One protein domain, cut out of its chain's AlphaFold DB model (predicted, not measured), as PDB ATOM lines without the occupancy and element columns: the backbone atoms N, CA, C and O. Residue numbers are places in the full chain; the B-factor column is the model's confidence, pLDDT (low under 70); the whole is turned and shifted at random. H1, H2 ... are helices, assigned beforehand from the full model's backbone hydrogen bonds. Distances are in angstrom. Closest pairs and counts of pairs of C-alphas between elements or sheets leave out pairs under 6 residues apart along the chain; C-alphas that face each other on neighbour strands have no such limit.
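AT A GLANCE: This is residues 2 to 112 of the 114 residues of the protein "Hypothetical protein" of Adineta steineri (UniProt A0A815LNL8). Two helices side by side, H1 and H3, make a small core from which the other parts spread in a loose, open arrangement. H2, as long in residues as H6, is set off from this pair between two long links, while H6 begins near H1 and runs outward to a free end; the short helices H4 and H5 lie along another edge. The residues that stick out are 23 to 29 and 31 to 37, mostly in H2, and 107 to 112 of H6. The printed part has 111 residues with six named helices, H1 to H6 in order, and no named strand; its class is all helix. It is loose, with a radius of gyration of the C-alphas of 16.5 A and spans of 54 by 38 by 23 A.

HOW THE PARTS SIT: H1, residues 2 to 14, and H3, residues 58 to 68, touch, with the C-alphas of Trp 9 and Leu 65 the closest at 6.5 A. They run the same way at a shallow tilt of 24 degrees. H2, residues 27 to 44, touches no helix and is apart from both H1 and H3. H4, residues 79 to 84, is apart from H3, and H5, residues 89 to 92, is apart from H4. H6, residues 95 to 112, and H5 meet only through their link. H6 is close to H1 but not clearly touching it: their closest C-alphas, those of Leu 8 and Ala 96, are 7.1 A apart. These two run the same way at a shallow tilt of 26 degrees. H2 and H6 are apart. Every O i to N i+4 pair is within hydrogen-bond range in H1, H2, H3 and H4, and 13 of 14 are in H6; H5 is too short for such a pair.

IN THESE COORDINATES: H1 begins at C-alpha 2, at (9.501, -28.107, 79.736), and is 18.2 A long from first to last C-alpha. H2 is 26.0 A long and begins at C-alpha 27, at (21.468, -32.678, 102.187). H3 is 15.5 A long, and its centre is the nearest to the mean of the C-alphas, at 2.6 A. H4 has six residues and H5 four. H6 is 26.3 A long and ends at C-alpha 112, at (17.930, -62.220, 83.760).

THE WHOLE: The two C-alphas farthest apart are those of Leu 47 and Lys 112, 55.8 A. The printed part has no cut. The links from H1 to H2, 12 residues, and from H2 to H3, 13 residues, are long. The mean pLDDT of the printed part is 81.4; residues 17 to 25, 48 to 56 and 109 to 112 of the model are under 70.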
ATOM      1  N   ILE A   2       8.980 -28.224  78.347       86.62
ATOM      2  CA  ILE A   2       9.501 -28.107  79.736       86.62
ATOM      3  C   ILE A   2       8.589 -28.804  80.756       86.62
ATOM      4  O   ILE A   2       9.041 -29.664  81.501       86.62
ATOM      5  N   ALA A   3       7.288 -28.499  80.720       88.94
ATOM      6  CA  ALA A   3       6.310 -29.124  81.610       88.94
ATOM      7  C   ALA A   3       6.211 -30.650  81.433       88.94
ATOM      8  O   ALA A   3       5.926 -31.357  82.388       88.94
ATOM      9  N   GLU A   4       6.470 -31.165  80.229       89.94
ATOM     10  CA  GLU A   4       6.447 -32.605  79.939       89.94
ATOM     11  C   GLU A   4       7.656 -33.310  80.562       89.94
ATOM     12  O   GLU A   4       7.490 -34.325  81.232       89.94
ATOM     13  N   VAL A   5       8.854 -32.733  80.415       91.12
ATOM     14  CA  VAL A   5      10.080 -33.256  81.038       91.12
ATOM     15  C   VAL A   5       9.984 -33.174  82.562       91.12
ATOM     16  O   VAL A   5      10.297 -34.141  83.249       91.12
ATOM     17  N   GLN A   6       9.490 -32.055  83.097       91.38
ATOM     18  CA  GLN A   6       9.310 -31.881  84.538       91.38
ATOM     19  C   GLN A   6       8.261 -32.847  85.104       91.38
ATOM     20  O   GLN A   6       8.483 -33.433  86.164       91.38
ATOM     21  N   ALA A   7       7.135 -33.047  84.410       92.75
ATOM     22  CA  ALA A   7       6.129 -34.025  84.816       92.75
ATOM     23  C   ALA A   7       6.701 -35.446  84.806       92.75
ATOM     24  O   ALA A   7       6.496 -36.182  85.769       92.75
ATOM     25  N   LEU A   8       7.461 -35.813  83.768       91.25
ATOM     26  CA  LEU A   8       8.119 -37.114  83.695       91.25
ATOM     27  C   LEU A   8       9.092 -37.307  84.863       91.25
ATOM     28  O   LEU A   8       8.943 -38.267  85.610       91.25
ATOM     29  N   TRP A   9      10.024 -36.373  85.071       91.50
ATOM     30  CA  TRP A   9      10.974 -36.416  86.188       91.50
ATOM     31  C   TRP A   9      10.261 -36.557  87.539       91.50
ATOM     32  O   TRP A   9      10.623 -37.415  88.340       91.50
ATOM     33  N   SER A  10       9.182 -35.796  87.755       90.94
ATOM     34  CA  SER A  10       8.396 -35.851  88.997       90.94
ATOM     35  C   SER A  10       7.749 -37.219  89.213       90.94
ATOM     36  O   SER A  10       7.748 -37.731  90.329       90.94
ATOM     37  N   VAL A  11       7.201 -37.827  88.157       91.12
ATOM     38  CA  VAL A  11       6.591 -39.161  88.236       91.12
ATOM     39  C   VAL A  11       7.643 -40.215  88.575       91.12
ATOM     40  O   VAL A  11       7.409 -41.030  89.462       91.12
ATOM     41  N   VAL A  12       8.806 -40.180  87.921       88.75
ATOM     42  CA  VAL A  12       9.897 -41.135  88.186       88.75
ATOM     43  C   VAL A  12      10.431 -40.978  89.609       88.75
ATOM     44  O   VAL A  12      10.614 -41.975  90.306       88.75
ATOM     45  N   TYR A  13      10.588 -39.734  90.065       87.12
ATOM     46  CA  TYR A  13      10.969 -39.422  91.437       87.12
ATOM     47  C   TYR A  13       9.979 -40.004  92.459       87.12
ATOM     48  O   TYR A  13      10.385 -40.694  93.390       87.12
ATOM     49  N   LEU A  14       8.671 -39.797  92.260       88.56
ATOM     50  CA  LEU A  14       7.630 -40.316  93.157       88.56
ATOM     51  C   LEU A  14       7.519 -41.846  93.138       88.56
ATOM     52  O   LEU A  14       7.130 -42.442  94.139       88.56
ATOM     53  N   MET A  15       7.858 -42.483  92.017       85.25
ATOM     54  CA  MET A  15       7.909 -43.944  91.905       85.25
ATOM     55  C   MET A  15       9.165 -44.547  92.557       85.25
ATOM     56  O   MET A  15       9.262 -45.769  92.644       85.25
ATOM     57  N   ASN A  16      10.108 -43.715  93.026       78.25
ATOM     58  CA  ASN A  16      11.423 -44.126  93.524       78.25
ATOM     59  C   ASN A  16      12.174 -45.040  92.534       78.25
ATOM     60  O   ASN A  16      12.927 -45.938  92.913       78.25
ATOM     61  N   GLU A  17      11.934 -44.837  91.238       69.94
ATOM     62  CA  GLU A  17      12.602 -45.569  90.167       69.94
ATOM     63  C   GLU A  17      13.878 -44.826  89.754       69.94
ATOM     64  O   GLU A  17      13.968 -43.609  89.879       69.94
ATOM     65  N   ASN A  18      14.882 -45.553  89.259       65.81
ATOM     66  CA  ASN A  18      16.140 -45.012  88.718       65.81
ATOM     67  C   ASN A  18      17.013 -44.161  89.664       65.81
ATOM     68  O   ASN A  18      18.008 -43.620  89.199       65.81
ATOM     69  N   ASN A  19      16.703 -44.073  90.966       66.75
ATOM     70  CA  ASN A  19      17.478 -43.284  91.938       66.75
ATOM     71  C   ASN A  19      17.752 -41.852  91.425       66.75
ATOM     72  O   ASN A  19      18.880 -41.365  91.467       66.75
ATOM     73  N   VAL A  20      16.705 -41.214  90.874       69.44
ATOM     74  CA  VAL A  20      16.750 -39.883  90.227       69.44
ATOM     75  C   VAL A  20      17.420 -38.842  91.123       69.44
ATOM     76  O   VAL A  20      18.168 -37.991  90.652       69.44
ATOM     77  N   LEU A  21      17.185 -38.934  92.433       67.75
ATOM     78  CA  LEU A  21      18.073 -38.329  93.410       67.75
ATOM     79  C   LEU A  21      19.089 -39.387  93.829       67.75
ATOM     80  O   LEU A  21      18.667 -40.431  94.327       67.75
ATOM     81  N   PRO A  22      20.400 -39.131  93.694       62.47
ATOM     82  CA  PRO A  22      21.393 -40.033  94.243       62.47
ATOM     83  C   PRO A  22      21.114 -40.176  95.737       62.47
ATOM     84  O   PRO A  22      21.187 -39.186  96.466       62.47
ATOM     85  N   ALA A  23      20.806 -41.390  96.193       59.78
ATOM     86  CA  ALA A  23      20.642 -41.697  97.616       59.78
ATOM     87  C   ALA A  23      21.835 -41.209  98.472       59.78
ATOM     88  O   ALA A  23      21.687 -40.939  99.661       59.78
ATOM     89  N   ASP A  24      22.999 -41.036  97.837       59.97
ATOM     90  CA  ASP A  24      24.257 -40.604  98.444       59.97
ATOM     91  C   ASP A  24      24.461 -39.077  98.472       59.97
ATOM     92  O   ASP A  24      25.415 -38.597  99.096       59.97
ATOM     93  N   LYS A  25      23.601 -38.283  97.808       68.00
ATOM     94  CA  LYS A  25      23.689 -36.817  97.883       68.00
ATOM     95  C   LYS A  25      23.278 -36.378  99.282       68.00
ATOM     96  O   LYS A  25      22.100 -36.332  99.631       68.00
ATOM     97  N   LYS A  26      24.275 -36.022 100.093       74.69
ATOM     98  CA  LYS A  26      24.055 -35.412 101.407       74.69
ATOM     99  C   LYS A  26      23.215 -34.146 101.239       74.69
ATOM    100  O   LYS A  26      23.459 -33.375 100.314       74.69
ATOM    101  N   HIS A  27      22.291 -33.897 102.166       80.62
ATOM    102  CA  HIS A  27      21.468 -32.678 102.187       80.62
ATOM    103  C   HIS A  27      22.286 -31.393 101.974       80.62
ATOM    104  O   HIS A  27      21.883 -30.528 101.205       80.62
ATOM    105  N   GLU A  28      23.480 -31.328 102.561       85.25
ATOM    106  CA  GLU A  28      24.428 -30.220 102.410       85.25
ATOM    107  C   GLU A  28      24.833 -29.948 100.947       85.25
ATOM    108  O   GLU A  28      24.951 -28.797 100.538       85.25
ATOM    109  N   GLN A  29      24.998 -30.990 100.123       86.31
ATOM    110  CA  GLN A  29      25.330 -30.827  98.702       86.31
ATOM    111  C   GLN A  29      24.156 -30.240  97.917       86.31
ATOM    112  O   GLN A  29      24.357 -29.402  97.044       86.31
ATOM    113  N   ILE A  30      22.928 -30.644  98.251       84.94
ATOM    114  CA  ILE A  30      21.719 -30.113  97.612       84.94
ATOM    115  C   ILE A  30      21.561 -28.629  97.956       84.94
ATOM    116  O   ILE A  30      21.312 -27.810  97.073       84.94
ATOM    117  N   GLU A  31      21.746 -28.262  99.225       87.62
ATOM    118  CA  GLU A  31      21.706 -26.865  99.664       87.62
ATOM    119  C   GLU A  31      22.786 -26.020  98.983       87.62
ATOM    120  O   GLU A  31      22.509 -24.904  98.532       87.62
ATOM    121  N   TRP A  32      23.997 -26.567  98.851       91.12
ATOM    122  CA  TRP A  32      25.091 -25.924  98.132       91.12
ATOM    123  C   TRP A  32      24.760 -25.692  96.652       91.12
ATOM    124  O   TRP A  32      24.919 -24.573  96.159       91.12
ATOM    125  N   ASP A  33      24.242 -26.708  95.956       86.94
ATOM    126  CA  ASP A  33      23.848 -26.617  94.544       86.94
ATOM    127  C   ASP A  33      22.751 -25.553  94.340       86.94
ATOM    128  O   ASP A  33      22.817 -24.746  93.403       86.94
ATOM    129  N   ILE A  34      21.771 -25.493  95.249       86.62
ATOM    130  CA  ILE A  34      20.708 -24.475  95.248       86.62
ATOM    131  C   ILE A  34      21.302 -23.075  95.448       86.62
ATOM    132  O   ILE A  34      20.986 -22.153  94.690       86.62
ATOM    133  N   ALA A  35      22.169 -22.896  96.448       90.25
ATOM    134  CA  ALA A  35      22.799 -21.611  96.737       90.25
ATOM    135  C   ALA A  35      23.651 -21.120  95.555       90.25
ATOM    136  O   ALA A  35      23.531 -19.960  95.147       90.25
ATOM    137  N   LEU A  36      24.454 -22.009  94.961       90.06
ATOM    138  CA  LEU A  36      25.284 -21.713  93.795       90.06
ATOM    139  C   LEU A  36      24.433 -21.283  92.597       90.06
ATOM    140  O   LEU A  36      24.710 -20.251  91.979       90.06
ATOM    141  N   THR A  37      23.374 -22.038  92.304       84.38
ATOM    142  CA  THR A  37      22.446 -21.756  91.202       84.38
ATOM    143  C   THR A  37      21.782 -20.390  91.386       84.38
ATOM    144  O   THR A  37      21.774 -19.566  90.469       84.38
ATOM    145  N   ASN A  38      21.314 -20.087  92.598       83.88
ATOM    146  CA  ASN A  38      20.709 -18.796  92.927       83.88
ATOM    147  C   ASN A  38      21.688 -17.624  92.751       83.88
ATOM    148  O   ASN A  38      21.326 -16.596  92.175       83.88
ATOM    149  N   ILE A  39      22.933 -17.768  93.219       87.56
ATOM    150  CA  ILE A  39      23.973 -16.742  93.052       87.56
ATOM    151  C   ILE A  39      24.299 -16.541  91.569       87.56
ATOM    152  O   ILE A  39      24.434 -15.400  91.119       87.56
ATOM    153  N   TRP A  40      24.400 -17.626  90.798       84.81
ATOM    154  CA  TRP A  40      24.677 -17.562  89.365       84.81
ATOM    155  C   TRP A  40      23.580 -16.808  88.608       84.81
ATOM    156  O   TRP A  40      23.883 -15.867  87.868       84.81
ATOM    157  N   PHE A  41      22.308 -17.136  88.861       80.00
ATOM    158  CA  PHE A  41      21.177 -16.428  88.260       80.00
ATOM    159  C   PHE A  41      21.150 -14.955  88.665       80.00
ATOM    160  O   PHE A  41      20.983 -14.093  87.805       80.00
ATOM    161  N   ARG A  42      21.402 -14.645  89.942       79.69
ATOM    162  CA  ARG A  42      21.479 -13.258  90.426       79.69
ATOM    163  C   ARG A  42      22.592 -12.461  89.744       79.69
ATOM    164  O   ARG A  42      22.410 -11.281  89.458       79.69
ATOM    165  N   ARG A  43      23.744 -13.087  89.477       84.56
ATOM    166  CA  ARG A  43      24.868 -12.447  88.778       84.56
ATOM    167  C   ARG A  43      24.576 -12.227  87.295       84.56
ATOM    168  O   ARG A  43      24.966 -11.197  86.754       84.56
ATOM    169  N   ARG A  44      23.933 -13.191  86.635       82.38
ATOM    170  CA  ARG A  44      23.636 -13.138  85.197       82.38
ATOM    171  C   ARG A  44      22.448 -12.230  84.869       82.38
ATOM    172  O   ARG A  44      22.466 -11.573  83.833       82.38
ATOM    173  N   TYR A  45      21.458 -12.154  85.758       79.50
ATOM    174  CA  TYR A  45      20.218 -11.394  85.569       79.50
ATOM    175  C   TYR A  45      20.000 -10.374  86.707       79.50
ATOM    176  O   TYR A  45      19.085 -10.529  87.516       79.50
ATOM    177  N   PRO A  46      20.812  -9.301  86.783       75.44
ATOM    178  CA  PRO A  46      20.827  -8.373  87.921       75.44
ATOM    179  C   PRO A  46      19.564  -7.508  88.066       75.44
ATOM    180  O   PRO A  46      19.312  -6.984  89.145       75.44
ATOM    181  N   LEU A  47      18.779  -7.348  86.995       72.88
ATOM    182  CA  LEU A  47      17.564  -6.516  86.958       72.88
ATOM    183  C   LEU A  47      16.283  -7.287  87.318       72.88
ATOM    184  O   LEU A  47      15.193  -6.721  87.315       72.88
ATOM    185  N   VAL A  48      16.390  -8.588  87.585       67.38
ATOM    186  CA  VAL A  48      15.241  -9.428  87.924       67.38
ATOM    187  C   VAL A  48      15.123  -9.485  89.444       67.38
ATOM    188  O   VAL A  48      15.803 -10.257  90.111       67.38
ATOM    189  N   GLU A  49      14.274  -8.628  90.007       59.69
ATOM    190  CA  GLU A  49      14.312  -8.315  91.443       59.69
ATOM    191  C   GLU A  49      13.735  -9.385  92.384       59.69
ATOM    192  O   GLU A  49      13.939  -9.274  93.594       59.69
ATOM    193  N   ARG A  50      13.007 -10.415  91.913       56.38
ATOM    194  CA  ARG A  50      12.326 -11.300  92.886       56.38
ATOM    195  C   ARG A  50      11.867 -12.691  92.471       56.38
ATOM    196  O   ARG A  50      11.427 -13.444  93.336       56.38
ATOM    197  N   HIS A  51      11.960 -13.060  91.202       54.25
ATOM    198  CA  HIS A  51      11.456 -14.351  90.740       54.25
ATOM    199  C   HIS A  51      12.548 -15.084  89.970       54.25
ATOM    200  O   HIS A  51      13.291 -14.454  89.218       54.25
ATOM    201  N   LEU A  52      12.643 -16.404  90.179       53.62
ATOM    202  CA  LEU A  52      13.351 -17.352  89.312       53.62
ATOM    203  C   LEU A  52      12.718 -17.276  87.917       53.62
ATOM    204  O   LEU A  52      11.946 -18.140  87.507       53.62
ATOM    205  N   ASN A  53      12.977 -16.187  87.200       54.50
ATOM    206  CA  ASN A  53      12.519 -16.025  85.842       54.50
ATOM    207  C   ASN A  53      13.444 -16.885  84.998       54.50
ATOM    208  O   ASN A  53      14.524 -16.482  84.578       54.50
ATOM    209  N   TYR A  54      12.966 -18.100  84.777       55.94
ATOM    210  CA  TYR A  54      13.494 -19.145  83.909       55.94
ATOM    211  C   TYR A  54      13.788 -18.703  82.465       55.94
ATOM    212  O   TYR A  54      14.248 -19.499  81.658       55.94
ATOM    213  N   THR A  55      13.524 -17.440  82.131       56.84
ATOM    214  CA  THR A  55      13.443 -16.842  80.798       56.84
ATOM    215  C   THR A  55      14.689 -16.968  79.920       56.84
ATOM    216  O   THR A  55      14.599 -16.627  78.747       56.84
ATOM    217  N   GLY A  56      15.824 -17.452  80.431       58.78
ATOM    218  CA  GLY A  56      17.078 -17.501  79.670       58.78
ATOM    219  C   GLY A  56      17.672 -18.885  79.413       58.78
ATOM    220  O   GLY A  56      18.233 -19.096  78.344       58.78
ATOM    221  N   ASP A  57      17.551 -19.836  80.343       72.00
ATOM    222  CA  ASP A  57      18.425 -21.024  80.362       72.00
ATOM    223  C   ASP A  57      17.639 -22.348  80.493       72.00
ATOM    224  O   ASP A  57      17.998 -23.255  81.243       72.00
ATOM    225  N   PHE A  58      16.547 -22.488  79.734       80.50
ATOM    226  CA  PHE A  58      15.704 -23.692  79.762       80.50
ATOM    227  C   PHE A  58      16.411 -24.961  79.273       80.50
ATOM    228  O   PHE A  58      16.103 -26.044  79.754       80.50
ATOM    229  N   ILE A  59      17.347 -24.839  78.325       85.38
ATOM    230  CA  ILE A  59      18.077 -25.993  77.772       85.38
ATOM    231  C   ILE A  59      18.923 -26.648  78.869       85.38
ATOM    232  O   ILE A  59      18.832 -27.852  79.063       85.38
ATOM    233  N   GLN A  60      19.647 -25.847  79.656       85.06
ATOM    234  CA  GLN A  60      20.482 -26.341  80.758       85.06
ATOM    235  C   GLN A  60      19.650 -27.061  81.824       85.06
ATOM    236  O   GLN A  60      20.052 -28.103  82.332       85.06
ATOM    237  N   TYR A  61      18.470 -26.526  82.140       85.94
ATOM    238  CA  TYR A  61      17.553 -27.173  83.073       85.94
ATOM    239  C   TYR A  61      17.013 -28.500  82.541       85.94
ATOM    240  O   TYR A  61      16.986 -29.491  83.264       85.94
ATOM    241  N   ILE A  62      16.600 -28.532  81.273       89.94
ATOM    242  CA  ILE A  62      16.120 -29.765  80.648       89.94
ATOM    243  C   ILE A  62      17.239 -30.804  80.615       89.94
ATOM    244  O   ILE A  62      16.991 -31.949  80.971       89.94
ATOM    245  N   ASP A  63      18.461 -30.412  80.257       89.69
ATOM    246  CA  ASP A  63      19.613 -31.312  80.245       89.69
ATOM    247  C   ASP A  63      19.890 -31.906  81.627       89.69
ATOM    248  O   ASP A  63      20.179 -33.097  81.724       89.69
ATOM    249  N   LEU A  64      19.738 -31.116  82.697       89.00
ATOM    250  CA  LEU A  64      19.860 -31.601  84.072       89.00
ATOM    251  C   LEU A  64      18.798 -32.665  84.388       89.00
ATOM    252  O   LEU A  64      19.147 -33.759  84.824       89.00
ATOM    253  N   LEU A  65      17.524 -32.397  84.081       89.81
ATOM    254  CA  LEU A  65      16.441 -33.363  84.307       89.81
ATOM    255  C   LEU A  65      16.606 -34.641  83.472       89.81
ATOM    256  O   LEU A  65      16.314 -35.736  83.946       89.81
ATOM    257  N   LEU A  66      17.046 -34.519  82.219       90.31
ATOM    258  CA  LEU A  66      17.275 -35.672  81.350       90.31
ATOM    259  C   LEU A  66      18.462 -36.506  81.819       90.31
ATOM    260  O   LEU A  66      18.395 -37.731  81.754       90.31
ATOM    261  N   ASN A  67      19.513 -35.855  82.318       89.62
ATOM    262  CA  ASN A  67      20.664 -36.537  82.885       89.62
ATOM    263  C   ASN A  67      20.282 -37.330  84.144       89.62
ATOM    264  O   ASN A  67      20.665 -38.490  84.256       89.62
ATOM    265  N   ASP A  68      19.456 -36.758  85.026       87.31
ATOM    266  CA  ASP A  68      18.932 -37.468  86.204       87.31
ATOM    267  C   ASP A  68      18.050 -38.671  85.819       87.31
ATOM    268  O   ASP A  68      18.017 -39.685  86.510       87.31
ATOM    269  N   LEU A  69      17.342 -38.582  84.688       88.19
ATOM    270  CA  LEU A  69      16.560 -39.691  84.134       88.19
ATOM    271  C   LEU A  69      17.419 -40.750  83.422       88.19
ATOM    272  O   LEU A  69      16.887 -41.793  83.043       88.19
ATOM    273  N   GLY A  70      18.716 -40.496  83.216       87.00
ATOM    274  CA  GLY A  70      19.606 -41.354  82.431       87.00
ATOM    275  C   GLY A  70      19.314 -41.329  80.927       87.00
ATOM    276  O   GLY A  70      19.658 -42.274  80.214       87.00
ATOM    277  N   LEU A  71      18.648 -40.280  80.437       89.00
ATOM    278  CA  LEU A  71      18.314 -40.089  79.028       89.00
ATOM    279  C   LEU A  71      19.395 -39.286  78.301       89.00
ATOM    280  O   LEU A  71      20.153 -38.509  78.884       89.00
ATOM    281  N   LYS A  72      19.444 -39.434  76.976       87.94
ATOM    282  CA  LYS A  72      20.401 -38.698  76.148       87.94
ATOM    283  C   LYS A  72      20.034 -37.209  76.101       87.94
ATOM    284  O   LYS A  72      18.983 -36.850  75.569       87.94
ATOM    285  N   THR A  73      20.944 -36.356  76.574       87.06
ATOM    286  CA  THR A  73      20.826 -34.884  76.545       87.06
ATOM    287  C   THR A  73      21.058 -34.299  75.151       87.06
ATOM    288  O   THR A  73      20.310 -33.440  74.704       87.06
ATOM    289  N   ARG A  74      22.028 -34.829  74.393       87.88
ATOM    290  CA  ARG A  74      22.283 -34.421  72.997       87.88
ATOM    291  C   ARG A  74      21.233 -34.993  72.047       87.88
ATOM    292  O   ARG A  74      21.264 -36.192  71.738       87.88
ATOM    293  N   ARG A  75      20.308 -34.155  71.579       86.38
ATOM    294  CA  ARG A  75      19.157 -34.596  70.768       86.38
ATOM    295  C   ARG A  75      19.386 -34.462  69.261       86.38
ATOM    296  O   ARG A  75      18.659 -35.087  68.491       86.38
ATOM    297  N   LYS A  76      20.391 -33.708  68.804       86.25
ATOM    298  CA  LYS A  76      20.680 -33.566  67.369       86.25
ATOM    299  C   LYS A  76      21.544 -34.728  66.871       86.25
ATOM    300  O   LYS A  76      22.309 -35.350  67.609       86.25
ATOM    301  N   CYS A  77      21.425 -35.037  65.580       81.81
ATOM    302  CA  CYS A  77      22.121 -36.180  64.979       81.81
ATOM    303  C   CYS A  77      23.647 -36.003  64.930       81.81
ATOM    304  O   CYS A  77      24.372 -36.978  65.103       81.81
ATOM    305  N   ASN A  78      24.135 -34.773  64.703       87.25
ATOM    306  CA  ASN A  78      25.544 -34.496  64.412       87.25
ATOM    307  C   ASN A  78      26.086 -33.353  65.280       87.25
ATOM    308  O   ASN A  78      25.373 -32.392  65.560       87.25
ATOM    309  N   TRP A  79      27.386 -33.402  65.587       86.94
ATOM    310  CA  TRP A  79      28.091 -32.388  66.384       86.94
ATOM    311  C   TRP A  79      28.015 -30.969  65.796       86.94
ATOM    312  O   TRP A  79      27.895 -30.004  66.538       86.94
ATOM    313  N   LEU A  80      28.023 -30.835  64.465       89.25
ATOM    314  CA  LEU A  80      27.859 -29.536  63.800       89.25
ATOM    315  C   LEU A  80      26.478 -28.930  64.070       89.25
ATOM    316  O   LEU A  80      26.365 -27.735  64.319       89.25
ATOM    317  N   ARG A  81      25.427 -29.758  64.050       87.31
ATOM    318  CA  ARG A  81      24.057 -29.301  64.316       87.31
ATOM    319  C   ARG A  81      23.890 -28.923  65.786       87.31
ATOM    320  O   ARG A  81      23.232 -27.940  66.069       87.31
ATOM    321  N   GLU A  82      24.558 -29.621  66.700       87.25
ATOM    322  CA  GLU A  82      24.573 -29.251  68.125       87.25
ATOM    323  C   GLU A  82      25.166 -27.859  68.398       87.25
ATOM    324  O   GLU A  82      24.763 -27.197  69.348       87.25
ATOM    325  N   ILE A  83      26.122 -27.405  67.581       86.88
ATOM    326  CA  ILE A  83      26.790 -26.108  67.779       86.88
ATOM    327  C   ILE A  83      26.044 -24.975  67.065       86.88
ATOM    328  O   ILE A  83      25.957 -23.870  67.596       86.88
ATOM    329  N   PHE A  84      25.542 -25.228  65.854       90.69
ATOM    330  CA  PHE A  84      25.025 -24.174  64.975       90.69
ATOM    331  C   PHE A  84      23.499 -24.146  64.843       90.69
ATOM    332  O   PHE A  84      22.959 -23.147  64.368       90.69
ATOM    333  N   GLU A  85      22.788 -25.210  65.220       88.69
ATOM    334  CA  GLU A  85      21.332 -25.271  65.095       88.69
ATOM    335  C   GLU A  85      20.638 -24.986  66.432       88.69
ATOM    336  O   GLU A  85      21.002 -25.574  67.452       88.69
ATOM    337  N   PRO A  86      19.593 -24.141  66.448       87.31
ATOM    338  CA  PRO A  86      18.824 -23.912  67.659       87.31
ATOM    339  C   PRO A  86      18.056 -25.170  68.090       87.31
ATOM    340  O   PRO A  86      17.484 -25.904  67.275       87.31
ATOM    341  N   TYR A  87      17.994 -25.373  69.404       87.12
ATOM    342  CA  TYR A  87      17.111 -26.355  70.022       87.12
ATOM    343  C   TYR A  87      15.659 -25.892  69.938       87.12
ATOM    344  O   TYR A  87      15.318 -24.774  70.326       87.12
ATOM    345  N   MET A  88      14.798 -26.777  69.449       87.19
ATOM    346  CA  MET A  88      13.373 -26.542  69.265       87.19
ATOM    347  C   MET A  88      12.551 -27.585  70.031       87.19
ATOM    348  O   MET A  88      13.012 -28.705  70.250       87.19
ATOM    349  N   PRO A  89      11.280 -27.293  70.370       85.12
ATOM    350  CA  PRO A  89      10.404 -28.253  71.048       85.12
ATOM    351  C   PRO A  89      10.260 -29.602  70.337       85.12
ATOM    352  O   PRO A  89      10.039 -30.623  70.985       85.12
ATOM    353  N   TYR A  90      10.402 -29.617  69.010       87.75
ATOM    354  CA  TYR A  90      10.350 -30.837  68.210       87.75
ATOM    355  C   TYR A  90      11.491 -31.821  68.526       87.75
ATOM    356  O   TYR A  90      11.277 -33.027  68.440       87.75
ATOM    357  N   ASP A  91      12.662 -31.340  68.963       88.00
ATOM    358  CA  ASP A  91      13.815 -32.193  69.308       88.00
ATOM    359  C   ASP A  91      13.566 -33.062  70.558       88.00
ATOM    360  O   ASP A  91      14.276 -34.034  70.820       88.00
ATOM    361  N   TYR A  92      12.523 -32.737  71.324       87.81
ATOM    362  CA  TYR A  92      12.108 -33.464  72.523       87.81
ATOM    363  C   TYR A  92      10.854 -34.311  72.293       87.81
ATOM    364  O   TYR A  92      10.317 -34.893  73.232       87.81
ATOM    365  N   LYS A  93      10.368 -34.415  71.051       88.44
ATOM    366  CA  LYS A  93       9.214 -35.255  70.734       88.44
ATOM    367  C   LYS A  93       9.542 -36.724  71.011       88.44
ATOM    368  O   LYS A  93      10.551 -37.238  70.542       88.44
ATOM    369  N   GLY A  94       8.646 -37.417  71.712       88.94
ATOM    370  CA  GLY A  94       8.783 -38.853  71.960       88.94
ATOM    371  C   GLY A  94       9.534 -39.220  73.245       88.94
ATOM    372  O   GLY A  94       9.867 -40.386  73.444       88.94
ATOM    373  N   LEU A  95       9.819 -38.241  74.109       89.69
ATOM    374  CA  LEU A  95      10.661 -38.418  75.294       89.69
ATOM    375  C   LEU A  95      10.074 -39.415  76.307       89.69
ATOM    376  O   LEU A  95      10.790 -40.246  76.859       89.69
ATOM    377  N   ALA A  96       8.753 -39.394  76.495       89.00
ATOM    378  CA  ALA A  96       8.071 -40.360  77.352       89.00
ATOM    379  C   ALA A  96       8.181 -41.798  76.810       89.00
ATOM    380  O   ALA A  96       8.365 -42.742  77.575       89.00
ATOM    381  N   GLN A  97       8.088 -41.981  75.489       91.38
ATOM    382  CA  GLN A  97       8.230 -43.290  74.850       91.38
ATOM    383  C   GLN A  97       9.664 -43.817  74.957       91.38
ATOM    384  O   GLN A  97       9.855 -45.008  75.193       91.38
ATOM    385  N   GLU A  98      10.656 -42.938  74.804       90.38
ATOM    386  CA  GLU A  98      12.072 -43.255  75.008       90.38
ATOM    387  C   GLU A  98      12.322 -43.759  76.433       90.38
ATOM    388  O   GLU A  98      12.876 -44.844  76.611       90.38
ATOM    389  N   TRP A  99      11.809 -43.043  77.437       89.31
ATOM    390  CA  TRP A  99      11.909 -43.463  78.833       89.31
ATOM    391  C   TRP A  99      11.194 -44.792  79.107       89.31
ATOM    392  O   TRP A  99      11.747 -45.680  79.750       89.31
ATOM    393  N   LEU A 100       9.981 -44.986  78.575       89.81
ATOM    394  CA  LEU A 100       9.255 -46.253  78.718       89.81
ATOM    395  C   LEU A 100      10.013 -47.432  78.098       89.81
ATOM    396  O   LEU A 100       9.935 -48.549  78.614       89.81
ATOM    397  N   LYS A 101      10.725 -47.203  76.990       90.12
ATOM    398  CA  LYS A 101      11.571 -48.219  76.361       90.12
ATOM    399  C   LYS A 101      12.760 -48.562  77.261       90.12
ATOM    400  O   LYS A 101      12.939 -49.736  77.569       90.12
ATOM    401  N   GLN A 102      13.476 -47.552  77.754       87.81
ATOM    402  CA  GLN A 102      14.589 -47.732  78.691       87.81
ATOM    403  C   GLN A 102      14.152 -48.458  79.973       87.81
ATOM    404  O   GLN A 102      14.814 -49.385  80.425       87.81
ATOM    405  N   ARG A 103      12.990 -48.106  80.537       86.06
ATOM    406  CA  ARG A 103      12.432 -48.780  81.719       86.06
ATOM    407  C   ARG A 103      12.139 -50.262  81.473       86.06
ATOM    408  O   ARG A 103      12.395 -51.085  82.346       86.06
ATOM    409  N   LYS A 104      11.597 -50.616  80.301       87.31
ATOM    410  CA  LYS A 104      11.360 -52.021  79.925       87.31
ATOM    411  C   LYS A 104      12.663 -52.802  79.784       87.31
ATOM    412  O   LYS A 104      12.713 -53.938  80.237       87.31
ATOM    413  N   GLU A 105      13.682 -52.199  79.176       84.94
ATOM    414  CA  GLU A 105      15.022 -52.788  79.050       84.94
ATOM    415  C   GLU A 105      15.630 -53.033  80.442       84.94
ATOM    416  O   GLU A 105      15.911 -54.178  80.783       84.94
ATOM    417  N   ASN A 106      15.656 -52.012  81.307       80.62
ATOM    418  CA  ASN A 106      16.164 -52.123  82.681       80.62
ATOM    419  C   ASN A 106      15.431 -53.191  83.517       80.62
ATOM    420  O   ASN A 106      16.043 -53.864  84.341       80.62
ATOM    421  N   ASN A 107      14.116 -53.349  83.338       78.06
ATOM    422  CA  ASN A 107      13.345 -54.378  84.041       78.06
ATOM    423  C   ASN A 107      13.574 -55.784  83.467       78.06
ATOM    424  O   ASN A 107      13.521 -56.756  84.215       78.06
ATOM    425  N   GLY A 108      13.820 -55.902  82.160       72.19
ATOM    426  CA  GLY A 108      14.155 -57.170  81.515       72.19
ATOM    427  C   GLY A 108      15.553 -57.675  81.874       72.19
ATOM    428  O   GLY A 108      15.750 -58.883  81.956       72.19
ATOM    429  N   ASP A 109      16.501 -56.771  82.124       65.56
ATOM    430  CA  ASP A 109      17.849 -57.132  82.573       65.56
ATOM    431  C   ASP A 109      17.856 -57.573  84.044       65.56
ATOM    432  O   ASP A 109      18.444 -58.604  84.363       65.56
ATOM    433  N   LYS A 110      17.077 -56.912  84.913       60.84
ATOM    434  CA  LYS A 110      16.868 -57.363  86.304       60.84
ATOM    435  C   LYS A 110      16.285 -58.779  86.406       60.84
ATOM    436  O   LYS A 110      16.630 -59.502  87.323       60.84
ATOM    437  N   GLN A 111      15.438 -59.189  85.457       58.47
ATOM    438  CA  GLN A 111      14.849 -60.540  85.417       58.47
ATOM    439  C   GLN A 111      15.784 -61.627  84.864       58.47
ATOM    440  O   GLN A 111      15.435 -62.801  84.923       58.47
ATOM    441  N   LYS A 112      16.923 -61.263  84.261       57.69
ATOM    442  CA  LYS A 112      17.930 -62.220  83.760       57.69
ATOM    443  C   LYS A 112      19.082 -62.440  84.739       57.69
ATOM    444  O   LYS A 112      19.820 -63.408  84.578       57.69
TER     445      LYS A 112